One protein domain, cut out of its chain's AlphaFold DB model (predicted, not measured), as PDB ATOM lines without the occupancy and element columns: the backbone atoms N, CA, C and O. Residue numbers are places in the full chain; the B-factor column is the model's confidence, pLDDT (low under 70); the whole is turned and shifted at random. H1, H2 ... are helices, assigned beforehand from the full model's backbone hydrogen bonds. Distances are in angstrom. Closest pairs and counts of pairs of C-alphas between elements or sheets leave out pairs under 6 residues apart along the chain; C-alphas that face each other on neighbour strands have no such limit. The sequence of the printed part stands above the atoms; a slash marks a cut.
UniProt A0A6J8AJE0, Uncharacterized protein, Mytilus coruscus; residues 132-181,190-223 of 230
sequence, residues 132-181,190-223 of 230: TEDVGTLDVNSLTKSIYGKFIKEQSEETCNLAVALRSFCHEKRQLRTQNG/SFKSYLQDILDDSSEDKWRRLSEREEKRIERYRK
ATOM      1  N   THR A 132     358.657 242.225 228.920       54.97
ATOM      2  CA  THR A 132     359.866 242.563 229.677       54.97
ATOM      3  C   THR A 132     359.529 243.706 230.612       54.97
ATOM      4  O   THR A 132     359.055 244.739 230.142       54.97
ATOM      5  N   GLU A 133     359.747 243.503 231.914       63.34
ATOM      6  CA  GLU A 133     359.629 244.548 232.935       63.34
ATOM      7  C   GLU A 133     360.314 245.837 232.466       63.34
ATOM      8  O   GLU A 133     361.357 245.793 231.802       63.34
ATOM      9  N   ASP A 134     359.713 246.988 232.784       70.25
ATOM     10  CA  ASP A 134     360.273 248.278 232.397       70.25
ATOM     11  C   ASP A 134     361.670 248.427 233.005       70.25
ATOM     12  O   ASP A 134     361.838 248.519 234.225       70.25
ATOM     13  N   VAL A 135     362.674 248.475 232.128       74.25
ATOM     14  CA  VAL A 135     364.091 248.579 232.480       74.25
ATOM     15  C   VAL A 135     364.370 249.831 233.324       74.25
ATOM     16  O   VAL A 135     365.291 249.833 234.144       74.25
ATOM     17  N   GLY A 136     363.531 250.868 233.196       73.00
ATOM     18  CA  GLY A 136     363.563 252.068 234.035       73.00
ATOM     19  C   GLY A 136     363.185 251.842 235.505       73.00
ATOM     20  O   GLY A 136     363.411 252.722 236.328       73.00
ATOM     21  N   THR A 137     362.628 250.680 235.856       78.44
ATOM     22  CA  THR A 137     362.093 250.378 237.202       78.44
ATOM     23  C   THR A 137     362.748 249.177 237.890       78.44
ATOM     24  O   THR A 137     362.485 248.912 239.070       78.44
ATOM     25  N   LEU A 138     363.614 248.464 237.165       84.25
ATOM     26  CA  LEU A 138     364.375 247.328 237.678       84.25
ATOM     27  C   LEU A 138     365.359 247.765 238.767       84.25
ATOM     28  O   LEU A 138     365.944 248.845 238.690       84.25
ATOM     29  N   ASP A 139     365.616 246.910 239.753       85.88
ATOM     30  CA  ASP A 139     366.785 247.094 240.615       85.88
ATOM     31  C   ASP A 139     368.088 246.945 239.802       85.88
ATOM     32  O   ASP A 139     368.091 246.441 238.674       85.88
ATOM     33  N   VAL A 140     369.213 247.399 240.358       86.75
ATOM     34  CA  VAL A 140     370.504 247.426 239.648       86.75
ATOM     35  C   VAL A 140     370.957 246.031 239.209       86.75
ATOM     36  O   VAL A 140     371.487 245.876 238.103       86.75
ATOM     37  N   ASN A 141     370.716 244.997 240.016       87.69
ATOM     38  CA  ASN A 141     371.156 243.641 239.695       87.69
ATOM     39  C   ASN A 141     370.325 243.069 238.546       87.69
ATOM     40  O   ASN A 141     370.888 242.526 237.588       87.69
ATOM     41  N   SER A 142     369.002 243.235 238.598       88.94
ATOM     42  CA  SER A 142     368.085 242.808 237.536       88.94
ATOM     43  C   SER A 142     368.311 243.583 236.238       88.94
ATOM     44  O   SER A 142     368.377 242.977 235.165       88.94
ATOM     45  N   LEU A 143     368.544 244.898 236.323       89.44
ATOM     46  CA  LEU A 143     368.953 245.740 235.197       89.44
ATOM     47  C   LEU A 143     370.219 245.187 234.531       89.44
ATOM     48  O   LEU A 143     370.266 244.977 233.317       89.44
ATOM     49  N   THR A 144     371.242 244.921 235.342       90.88
ATOM     50  CA  THR A 144     372.541 244.452 234.865       90.88
ATOM     51  C   THR A 144     372.422 243.077 234.204       90.88
ATOM     52  O   THR A 144     372.981 242.872 233.125       90.88
ATOM     53  N   LYS A 145     371.638 242.144 234.772       90.38
ATOM     54  CA  LYS A 145     371.335 240.843 234.134       90.38
ATOM     55  C   LYS A 145     370.596 241.032 232.814       90.38
ATOM     56  O   LYS A 145     370.973 240.427 231.809       90.38
ATOM     57  N   SER A 146     369.576 241.888 232.808       88.94
ATOM     58  CA  SER A 146     368.744 242.150 231.635       88.94
ATOM     59  C   SER A 146     369.587 242.648 230.465       88.94
ATOM     60  O   SER A 146     369.571 242.048 229.385       88.94
ATOM     61  N   ILE A 147     370.407 243.677 230.684       90.62
ATOM     62  CA  ILE A 147     371.218 244.295 229.635       90.62
ATOM     63  C   ILE A 147     372.428 243.417 229.304       90.62
ATOM     64  O   ILE A 147     372.575 242.974 228.155       90.62
ATOM     65  N   TYR A 148     373.245 243.090 230.311       92.62
ATOM     66  CA  TYR A 148     374.575 242.526 230.105       92.62
ATOM     67  C   TYR A 148     374.686 241.001 230.227       92.62
ATOM     68  O   TYR A 148     375.720 240.447 229.859       92.62
ATOM     69  N   GLY A 149     373.636 240.282 230.633       90.00
ATOM     70  CA  GLY A 149     373.704 238.833 230.897       90.00
ATOM     71  C   GLY A 149     374.108 237.946 229.707       90.00
ATOM     72  O   GLY A 149     374.466 236.791 229.891       90.00
ATOM     73  N   LYS A 150     374.095 238.464 228.468       89.25
ATOM     74  CA  LYS A 150     374.621 237.747 227.282       89.25
ATOM     75  C   LYS A 150     376.142 237.891 227.099       89.25
ATOM     76  O   LYS A 150     376.733 237.157 226.294       89.25
ATOM     77  N   PHE A 151     376.752 238.854 227.785       91.31
ATOM     78  CA  PHE A 151     378.171 239.196 227.685       91.31
ATOM     79  C   PHE A 151     378.978 238.669 228.876       91.31
ATOM     80  O   PHE A 151     380.128 238.284 228.694       91.31
ATOM     81  N   ILE A 152     378.369 238.600 230.062       88.56
ATOM     82  CA  ILE A 152     379.031 238.189 231.305       88.56
ATOM     83  C   ILE A 152     378.410 236.932 231.908       88.56
ATOM     84  O   ILE A 152     377.213 236.695 231.768       88.56
ATOM     85  N   LYS A 153     379.239 236.137 232.596       85.62
ATOM     86  CA  LYS A 153     378.782 235.028 233.449       85.62
ATOM     87  C   LYS A 153     378.434 235.506 234.858       85.62
ATOM     88  O   LYS A 153     377.460 235.043 235.436       85.62
ATOM     89  N   GLU A 154     379.217 236.450 235.369       86.31
ATOM     90  CA  GLU A 154     379.110 237.000 236.719       86.31
ATOM     91  C   GLU A 154     379.130 238.525 236.660       86.31
ATOM     92  O   GLU A 154     379.755 239.115 235.774       86.31
ATOM     93  N   GLN A 155     378.407 239.157 237.580       85.88
ATOM     94  CA  GLN A 155     378.330 240.610 237.673       85.88
ATOM     95  C   GLN A 155     379.541 241.144 238.421       85.88
ATOM     96  O   GLN A 155     379.877 240.649 239.492       85.88
ATOM     97  N   SER A 156     380.167 242.169 237.855       90.75
ATOM     98  CA  SER A 156     381.219 242.931 238.516       90.75
ATOM     99  C   SER A 156     380.712 244.328 238.858       90.75
ATOM    100  O   SER A 156     379.771 244.816 238.224       90.75
ATOM    101  N   GLU A 157     381.356 244.983 239.820       91.19
ATOM    102  CA  GLU A 157     381.015 246.351 240.214       91.19
ATOM    103  C   GLU A 157     381.070 247.310 239.017       91.19
ATOM    104  O   GLU A 157     380.139 248.083 238.802       91.19
ATOM    105  N   GLU A 158     382.085 247.192 238.156       91.94
ATOM    106  CA  GLU A 158     382.207 248.035 236.961       91.94
ATOM    107  C   GLU A 158     381.038 247.814 235.993       91.94
ATOM    108  O   GLU A 158     380.551 248.759 235.374       91.94
ATOM    109  N   THR A 159     380.553 246.573 235.891       93.00
ATOM    110  CA  THR A 159     379.416 246.243 235.023       93.00
ATOM    111  C   THR A 159     378.113 246.823 235.578       93.00
ATOM    112  O   THR A 159     377.299 247.351 234.816       93.00
ATOM    113  N   CYS A 160     377.923 246.768 236.899       92.88
ATOM    114  CA  CYS A 160     376.785 247.395 237.572       92.88
ATOM    115  C   CYS A 160     376.823 248.922 237.420       92.88
ATOM    116  O   CYS A 160     375.830 249.522 237.009       92.88
ATOM    117  N   ASN A 161     377.982 249.543 237.646       94.25
ATOM    118  CA  ASN A 161     378.198 250.982 237.481       94.25
ATOM    119  C   ASN A 161     377.887 251.442 236.052       94.25
ATOM    120  O   ASN A 161     377.172 252.426 235.848       94.25
ATOM    121  N   LEU A 162     378.341 250.686 235.047       95.06
ATOM    122  CA  LEU A 162     378.040 250.976 233.648       95.06
ATOM    123  C   LEU A 162     376.542 250.837 233.333       95.06
ATOM    124  O   LEU A 162     375.996 251.638 232.572       95.06
ATOM    125  N   ALA A 163     375.859 249.839 233.905       93.88
ATOM    126  CA  ALA A 163     374.414 249.676 233.747       93.88
ATOM    127  C   ALA A 163     373.640 250.860 234.349       93.88
ATOM    128  O   ALA A 163     372.745 251.404 233.697       93.88
ATOM    129  N   VAL A 164     374.024 251.295 235.552       93.62
ATOM    130  CA  VAL A 164     373.446 252.459 236.238       93.62
ATOM    131  C   VAL A 164     373.670 253.739 235.430       93.62
ATOM    132  O   VAL A 164     372.709 254.469 235.186       93.62
ATOM    133  N   ALA A 165     374.891 253.986 234.943       94.88
ATOM    134  CA  ALA A 165     375.188 255.136 234.086       94.88
ATOM    135  C   ALA A 165     374.332 255.144 232.817       94.88
ATOM    136  O   ALA A 165     373.767 256.174 232.452       94.88
ATOM    137  N   LEU A 166     374.194 253.991 232.160       94.19
ATOM    138  CA  LEU A 166     373.405 253.877 230.938       94.19
ATOM    139  C   LEU A 166     371.916 254.151 231.189       94.19
ATOM    140  O   LEU A 166     371.280 254.846 230.393       94.19
ATOM    141  N   ARG A 167     371.356 253.651 232.297       91.56
ATOM    142  CA  ARG A 167     369.969 253.948 232.679       91.56
ATOM    143  C   ARG A 167     369.783 255.420 233.033       91.56
ATOM    144  O   ARG A 167     368.845 256.036 232.527       91.56
ATOM    145  N   SER A 168     370.689 255.995 233.823       91.88
ATOM    146  CA  SER A 168     370.591 257.399 234.223       91.88
ATOM    147  C   SER A 168     370.669 258.339 233.019       91.88
ATOM    148  O   SER A 168     369.822 259.222 232.880       91.88
ATOM    149  N   PHE A 169     371.570 258.059 232.070       93.12
ATOM    150  CA  PHE A 169     371.619 258.734 230.772       93.12
ATOM    151  C   PHE A 169     370.277 258.660 230.029       93.12
ATOM    152  O   PHE A 169     369.768 259.674 229.548       93.12
ATOM    153  N   CYS A 170     369.672 257.470 229.951       90.06
ATOM    154  CA  CYS A 170     368.391 257.299 229.267       90.06
ATOM    155  C   CYS A 170     367.249 258.052 229.967       90.06
ATOM    156  O   CYS A 170     366.377 258.579 229.276       90.06
ATOM    157  N   HIS A 171     367.252 258.154 231.301       87.38
ATOM    158  CA  HIS A 171     366.309 259.003 232.034       87.38
ATOM    159  C   HIS A 171     366.532 260.490 231.749       87.38
ATOM    160  O   HIS A 171     365.579 261.205 231.457       87.38
ATOM    161  N   GLU A 172     367.772 260.973 231.809       88.38
ATOM    162  CA  GLU A 172     368.075 262.391 231.579       88.38
ATOM    163  C   GLU A 172     367.734 262.835 230.155       88.38
ATOM    164  O   GLU A 172     367.230 263.938 229.945       88.38
ATOM    165  N   LYS A 173     367.940 261.953 229.174       87.94
ATOM    166  CA  LYS A 173     367.580 262.190 227.770       87.94
ATOM    167  C   LYS A 173     366.147 261.795 227.422       87.94
ATOM    168  O   LYS A 173     365.790 261.812 226.245       87.94
ATOM    169  N   ARG A 174     365.330 261.432 228.414       84.88
ATOM    170  CA  ARG A 174     363.922 261.053 228.241       84.88
ATOM    171  C   ARG A 174     363.678 259.923 227.237       84.88
ATOM    172  O   ARG A 174     362.655 259.893 226.572       84.88
ATOM    173  N   GLN A 175     364.613 258.985 227.121       83.62
ATOM    174  CA  GLN A 175     364.577 257.910 226.119       83.62
ATOM    175  C   GLN A 175     363.808 256.659 226.575       83.62
ATOM    176  O   GLN A 175     363.527 255.778 225.762       83.62
ATOM    177  N   LEU A 176     363.499 256.535 227.869       78.56
ATOM    178  CA  LEU A 176     362.804 255.366 228.418       78.56
ATOM    179  C   LEU A 176     361.294 255.429 228.166       78.56
ATOM    180  O   LEU A 176     360.734 256.501 227.970       78.56
ATOM    181  N   ARG A 177     360.626 254.268 228.187       65.50
ATOM    182  CA  ARG A 177     359.222 254.078 227.767       65.50
ATOM    183  C   ARG A 177     358.225 255.041 228.424       65.50
ATOM    184  O   ARG A 177     357.229 255.384 227.798       65.50
ATOM    185  N   THR A 178     358.491 255.468 229.654       58.16
ATOM    186  CA  THR A 178     357.651 256.398 230.425       58.16
ATOM    187  C   THR A 178     357.812 257.864 230.022       58.16
ATOM    188  O   THR A 178     357.114 258.721 230.558       58.16
ATOM    189  N   GLN A 179     358.732 258.185 229.110       60.50
ATOM    190  CA  GLN A 179     359.102 259.554 228.778       60.50
ATOM    191  C   GLN A 179     359.069 259.763 227.252       60.50
ATOM    192  O   GLN A 179     359.648 258.997 226.484       60.50
ATOM    193  N   ASN A 180     358.369 260.807 226.799       57.97
ATOM    194  CA  ASN A 180     358.372 261.222 225.393       57.97
ATOM    195  C   ASN A 180     359.656 262.016 225.114       57.97
ATOM    196  O   ASN A 180     359.691 263.232 225.296       57.97
ATOM    197  N   GLY A 181     360.730 261.316 224.752       60.72
ATOM    198  CA  GLY A 181     362.002 261.925 224.362       60.72
ATOM    199  C   GLY A 181     362.089 262.232 222.873       60.72
ATOM    200  O   GLY A 181     361.510 261.529 222.043       60.72
ATOM    201  N   SER A 190     376.604 260.452 222.375       93.75
ATOM    202  CA  SER A 190     376.043 261.199 223.508       93.75
ATOM    203  C   SER A 190     376.321 260.488 224.833       93.75
ATOM    204  O   SER A 190     376.792 261.109 225.782       93.75
ATOM    205  N   PHE A 191     376.113 259.168 224.875       95.62
ATOM    206  CA  PHE A 191     376.427 258.366 226.052       95.62
ATOM    207  C   PHE A 191     377.928 258.351 226.369       95.62
ATOM    208  O   PHE A 191     378.293 258.415 227.536       95.62
ATOM    209  N   LYS A 192     378.808 258.313 225.356       95.50
ATOM    210  CA  LYS A 192     380.264 258.391 225.566       95.50
ATOM    211  C   LYS A 192     380.656 259.659 226.322       95.50
ATOM    212  O   LYS A 192     381.463 259.579 227.238       95.50
ATOM    213  N   SER A 193     380.075 260.793 225.936       94.69
ATOM    214  CA  SER A 193     380.348 262.090 226.567       94.69
ATOM    215  C   SER A 193     379.843 262.101 228.012       94.69
ATOM    216  O   SER A 193     380.611 262.362 228.923       94.69
ATOM    217  N   TYR A 194     378.599 261.658 228.228       95.25
ATOM    218  CA  TYR A 194     378.019 261.521 229.568       95.25
ATOM    219  C   TYR A 194     378.840 260.608 230.493       95.25
ATOM    220  O   TYR A 194     379.042 260.905 231.667       95.25
ATOM    221  N   LEU A 195     379.316 259.475 229.969       95.31
ATOM    222  CA  LEU A 195     380.147 258.550 230.729       95.31
ATOM    223  C   LEU A 195     381.495 259.186 231.089       95.31
ATOM    224  O   LEU A 195     381.973 258.968 232.196       95.31
ATOM    225  N   GLN A 196     382.087 259.963 230.181       94.88
ATOM    226  CA  GLN A 196     383.337 260.670 230.444       94.88
ATOM    227  C   GLN A 196     383.172 261.684 231.580       94.88
ATOM    228  O   GLN A 196     383.980 261.664 232.500       94.88
ATOM    229  N   ASP A 197     382.079 262.453 231.595       94.69
ATOM    230  CA  ASP A 197     381.789 263.411 232.673       94.69
ATOM    231  C   ASP A 197     381.732 262.726 234.055       94.69
ATOM    232  O   ASP A 197     382.227 263.252 235.050       94.69
ATOM    233  N   ILE A 198     381.168 261.511 234.129       93.88
ATOM    234  CA  ILE A 198     381.156 260.708 235.364       93.88
ATOM    235  C   ILE A 198     382.557 260.183 235.697       93.88
ATOM    236  O   ILE A 198     382.955 260.137 236.862       93.88
ATOM    237  N   LEU A 199     383.308 259.719 234.700       91.88
ATOM    238  CA  LEU A 199     384.651 259.191 234.924       91.88
ATOM    239  C   LEU A 199     385.616 260.281 235.409       91.88
ATOM    240  O   LEU A 199     386.429 259.976 236.280       91.88
ATOM    241  N   ASP A 200     385.445 261.515 234.939       93.44
ATOM    242  CA  ASP A 200     386.254 262.681 235.302       93.44
ATOM    243  C   ASP A 200     385.896 263.270 236.681       93.44
ATOM    244  O   ASP A 200     386.721 263.958 237.281       93.44
ATOM    245  N   ASP A 201     384.713 262.966 237.237       91.88
ATOM    246  CA  ASP A 201     384.398 263.280 238.638       91.88
ATOM    247  C   ASP A 201     385.365 262.511 239.558       91.88
ATOM    248  O   ASP A 201     385.334 261.281 239.639       91.88
ATOM    249  N   SER A 202     386.242 263.223 240.265       90.12
ATOM    250  CA  SER A 202     387.235 262.629 241.167       90.12
ATOM    251  C   SER A 202     386.638 262.104 242.477       90.12
ATOM    252  O   SER A 202     387.358 261.519 243.283       90.12
ATOM    253  N   SER A 203     385.344 262.323 242.725       91.44
ATOM    254  CA  SER A 203     384.683 261.902 243.960       91.44
ATOM    255  C   SER A 203     384.602 260.376 244.053       91.44
ATOM    256  O   SER A 203     384.014 259.720 243.190       91.44
ATOM    257  N   GLU A 204     385.104 259.805 245.148       88.00
ATOM    258  CA  GLU A 204     385.066 258.352 245.388       88.00
ATOM    259  C   GLU A 204     383.636 257.797 245.450       88.00
ATOM    260  O   GLU A 204     383.377 256.654 245.081       88.00
ATOM    261  N   ASP A 205     382.670 258.620 245.858       90.38
ATOM    262  CA  ASP A 205     381.284 258.210 246.049       90.38
ATOM    263  C   ASP A 205     380.363 258.467 244.848       90.38
ATOM    264  O   ASP A 205     379.150 258.268 244.948       90.38
ATOM    265  N   LYS A 206     380.906 258.894 243.701       92.50
ATOM    266  CA  LYS A 206     380.122 259.235 242.501       92.50
ATOM    267  C   LYS A 206     379.167 258.124 242.061       92.50
ATOM    268  O   LYS A 206     378.003 258.389 241.759       92.50
ATOM    269  N   TRP A 207     379.622 256.871 242.100       92.44
ATOM    270  CA  TRP A 207     378.828 255.702 241.716       92.44
ATOM    271  C   TRP A 207     377.705 255.411 242.709       92.44
ATOM    272  O   TRP A 207     376.581 255.101 242.304       92.44
ATOM    273  N   ARG A 208     377.978 255.592 244.006       90.88
ATOM    274  CA  ARG A 208     376.973 255.494 245.068       90.88
ATOM    275  C   ARG A 208     375.917 256.588 244.913       90.88
ATOM    276  O   ARG A 208     374.734 256.270 244.840       90.88
ATOM    277  N   ARG A 209     376.326 257.856 244.756       90.88
ATOM    278  CA  ARG A 209     375.408 258.994 244.549       90.88
ATOM    279  C   ARG A 209     374.525 258.802 243.314       90.88
ATOM    280  O   ARG A 209     373.335 259.125 243.346       90.88
ATOM    281  N   LEU A 210     375.093 258.277 242.228       91.56
ATOM    282  CA  LEU A 210     374.345 257.973 241.010       91.56
ATOM    283  C   LEU A 210     373.331 256.844 241.241       91.56
ATOM    284  O   LEU A 210     372.171 256.984 240.858       91.56
ATOM    285  N   SER A 211     373.736 255.769 241.918       88.44
ATOM    286  CA  SER A 211     372.860 254.633 242.233       88.44
ATOM    287  C   SER A 211     371.698 255.035 243.146       88.44
ATOM    288  O   SER A 211     370.545 254.760 242.822       88.44
ATOM    289  N   GLU A 212     371.962 255.786 244.218       89.31
ATOM    290  CA  GLU A 212     370.927 256.295 245.132       89.31
ATOM    291  C   GLU A 212     369.925 257.219 244.422       89.31
ATOM    292  O   GLU A 212     368.720 257.195 244.690       89.31
ATOM    293  N   ARG A 213     370.406 258.054 243.489       88.38
ATOM    294  CA  ARG A 213     369.538 258.915 242.673       88.38
ATOM    295  C   ARG A 213     368.589 258.083 241.813       88.38
ATOM    296  O   ARG A 213     367.420 258.451 241.675       88.38
ATOM    297  N   GLU A 214     369.081 256.988 241.242       86.94
ATOM    298  CA  GLU A 214     368.271 256.065 240.452       86.94
ATOM    299  C   GLU A 214     367.251 255.317 241.317       86.94
ATOM    300  O   GLU A 214     366.080 255.262 240.949       86.94
ATOM    301  N   GLU A 215     367.634 254.826 242.495       84.31
ATOM    302  CA  GLU A 215     366.701 254.174 243.425       84.31
ATOM    303  C   GLU A 215     365.558 255.110 243.838       84.31
ATOM    304  O   GLU A 215     364.387 254.741 243.735       84.31
ATOM    305  N   LYS A 216     365.863 256.373 244.167       85.88
ATOM    306  CA  LYS A 216     364.843 257.398 244.455       85.88
ATOM    307  C   LYS A 216     363.941 257.710 243.253       85.88
ATOM    308  O   LYS A 216     362.802 258.151 243.424       85.88
ATOM    309  N   ARG A 217     364.426 257.563 242.012       82.50
ATOM    310  CA  ARG A 217     363.582 257.687 240.803       82.50
ATOM    311  C   ARG A 217     362.642 256.487 240.682       82.50
ATOM    312  O   ARG A 217     361.445 256.695 240.498       82.50
ATOM    313  N   ILE A 218     363.155 255.270 240.852       80.75
ATOM    314  CA  ILE A 218     362.372 254.025 240.801       80.75
ATOM    315  C   ILE A 218     361.271 254.027 241.863       80.75
ATOM    316  O   ILE A 218     360.120 253.726 241.553       80.75
ATOM    317  N   GLU A 219     361.599 254.404 243.099       81.94
ATOM    318  CA  GLU A 219     360.634 254.447 244.198       81.94
ATOM    319  C   GLU A 219     359.466 255.393 243.887       81.94
ATOM    320  O   GLU A 219     358.303 255.050 244.106       81.94
ATOM    321  N   ARG A 220     359.757 256.560 243.293       79.94
ATOM    322  CA  ARG A 220     358.722 257.493 242.831       79.94
ATOM    323  C   ARG A 220     357.850 256.877 241.742       79.94
ATOM    324  O   ARG A 220     356.633 256.972 241.842       79.94
ATOM    325  N   TYR A 221     358.434 256.213 240.742       76.00
ATOM    326  CA  TYR A 221     357.648 255.560 239.688       76.00
ATOM    327  C   TYR A 221     356.731 254.462 240.223       76.00
ATOM    328  O   TYR A 221     355.569 254.406 239.830       76.00
ATOM    329  N   ARG A 222     357.215 253.643 241.162       74.31
ATOM    330  CA  ARG A 222     356.394 252.615 241.817       74.31
ATOM    331  C   ARG A 222     355.230 253.235 242.590       74.31
ATOM    332  O   ARG A 222     354.108 252.758 242.467       74.31
ATOM    333  N   LYS A 223     355.472 254.330 243.323       75.19
ATOM    334  CA  LYS A 223     354.418 255.079 244.028       75.19
ATOM    335  C   LYS A 223     353.360 255.640 243.070       75.19
ATOM    336  O   LYS A 223     352.180 255.489 243.344       75.19
TER     337      LYS A 223
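What this domain is: This is residues 132 to 181 and 190 to 223 of the 230 residues of an uncharacterized protein of Mytilus coruscus (UniProt A0A6J8AJE0). Helix H2 runs through the middle of this domain, and three other helices pack on it crosswise: H1 on one side, H3 on nearly the opposite side, and the long H4 on a third. Residues 200 to 205, round the turn from H3 to H4, stick out. The printed part has 84 residues with four named helices, H1, H2, H3 and H4 in chain order, and no named strand; the class is all helix. The whole is compact, with a radius of gyration of the C-alphas of 12.7 A, and rounded, spanning 33 by 29 by 23 A.

Where its parts are: Find C-alpha 140 at (370.504, 247.426, 239.648); H1 runs from there to residue 148. H2, residues 157 to 172, covers 22.3 A. H3, residues 190 to 200, covers 15.7 A. H4, residues 206 to 223, covers 26.1 A and ends at C-alpha 223, (354.418, 255.079, 244.028).

How they stand to each other: Begin at the hub, H2. Its residues 159 to 164 touch H1, about perpendicular at 90 degrees; the closest C-alphas, of Thr 144 and Ala 163, are 5.7 A apart. Its residues 165 to 169 touch H3 at a steep tilt of 54 degrees, opposite ways, closest at the C-alphas of Phe 169 and Phe 191, 6.7 A. Its residues 161 to 168 touch residues 207 to 214 of H4 at a steep tilt of 54 degrees, the same way, closest at the C-alphas of Asn 161 and Trp 207, 6.4 A. H3 and H4 are close but not clearly touching; H1 and H4 are only just apart, closest 8.0 A. In H1, H2, H3 and H4 every O i to N i+4 pair is within hydrogen-bond range.

The domain as a whole: The C-alphas of Thr 132 and Ser 202 are the two farthest apart, 35.8 A. Residues 182 to 189 are not printed, and C-alphas 181 and 190 are 14.1 A apart across the cut. Look for pLDDT under 70 at residues 132 to 133 and 177 to 181.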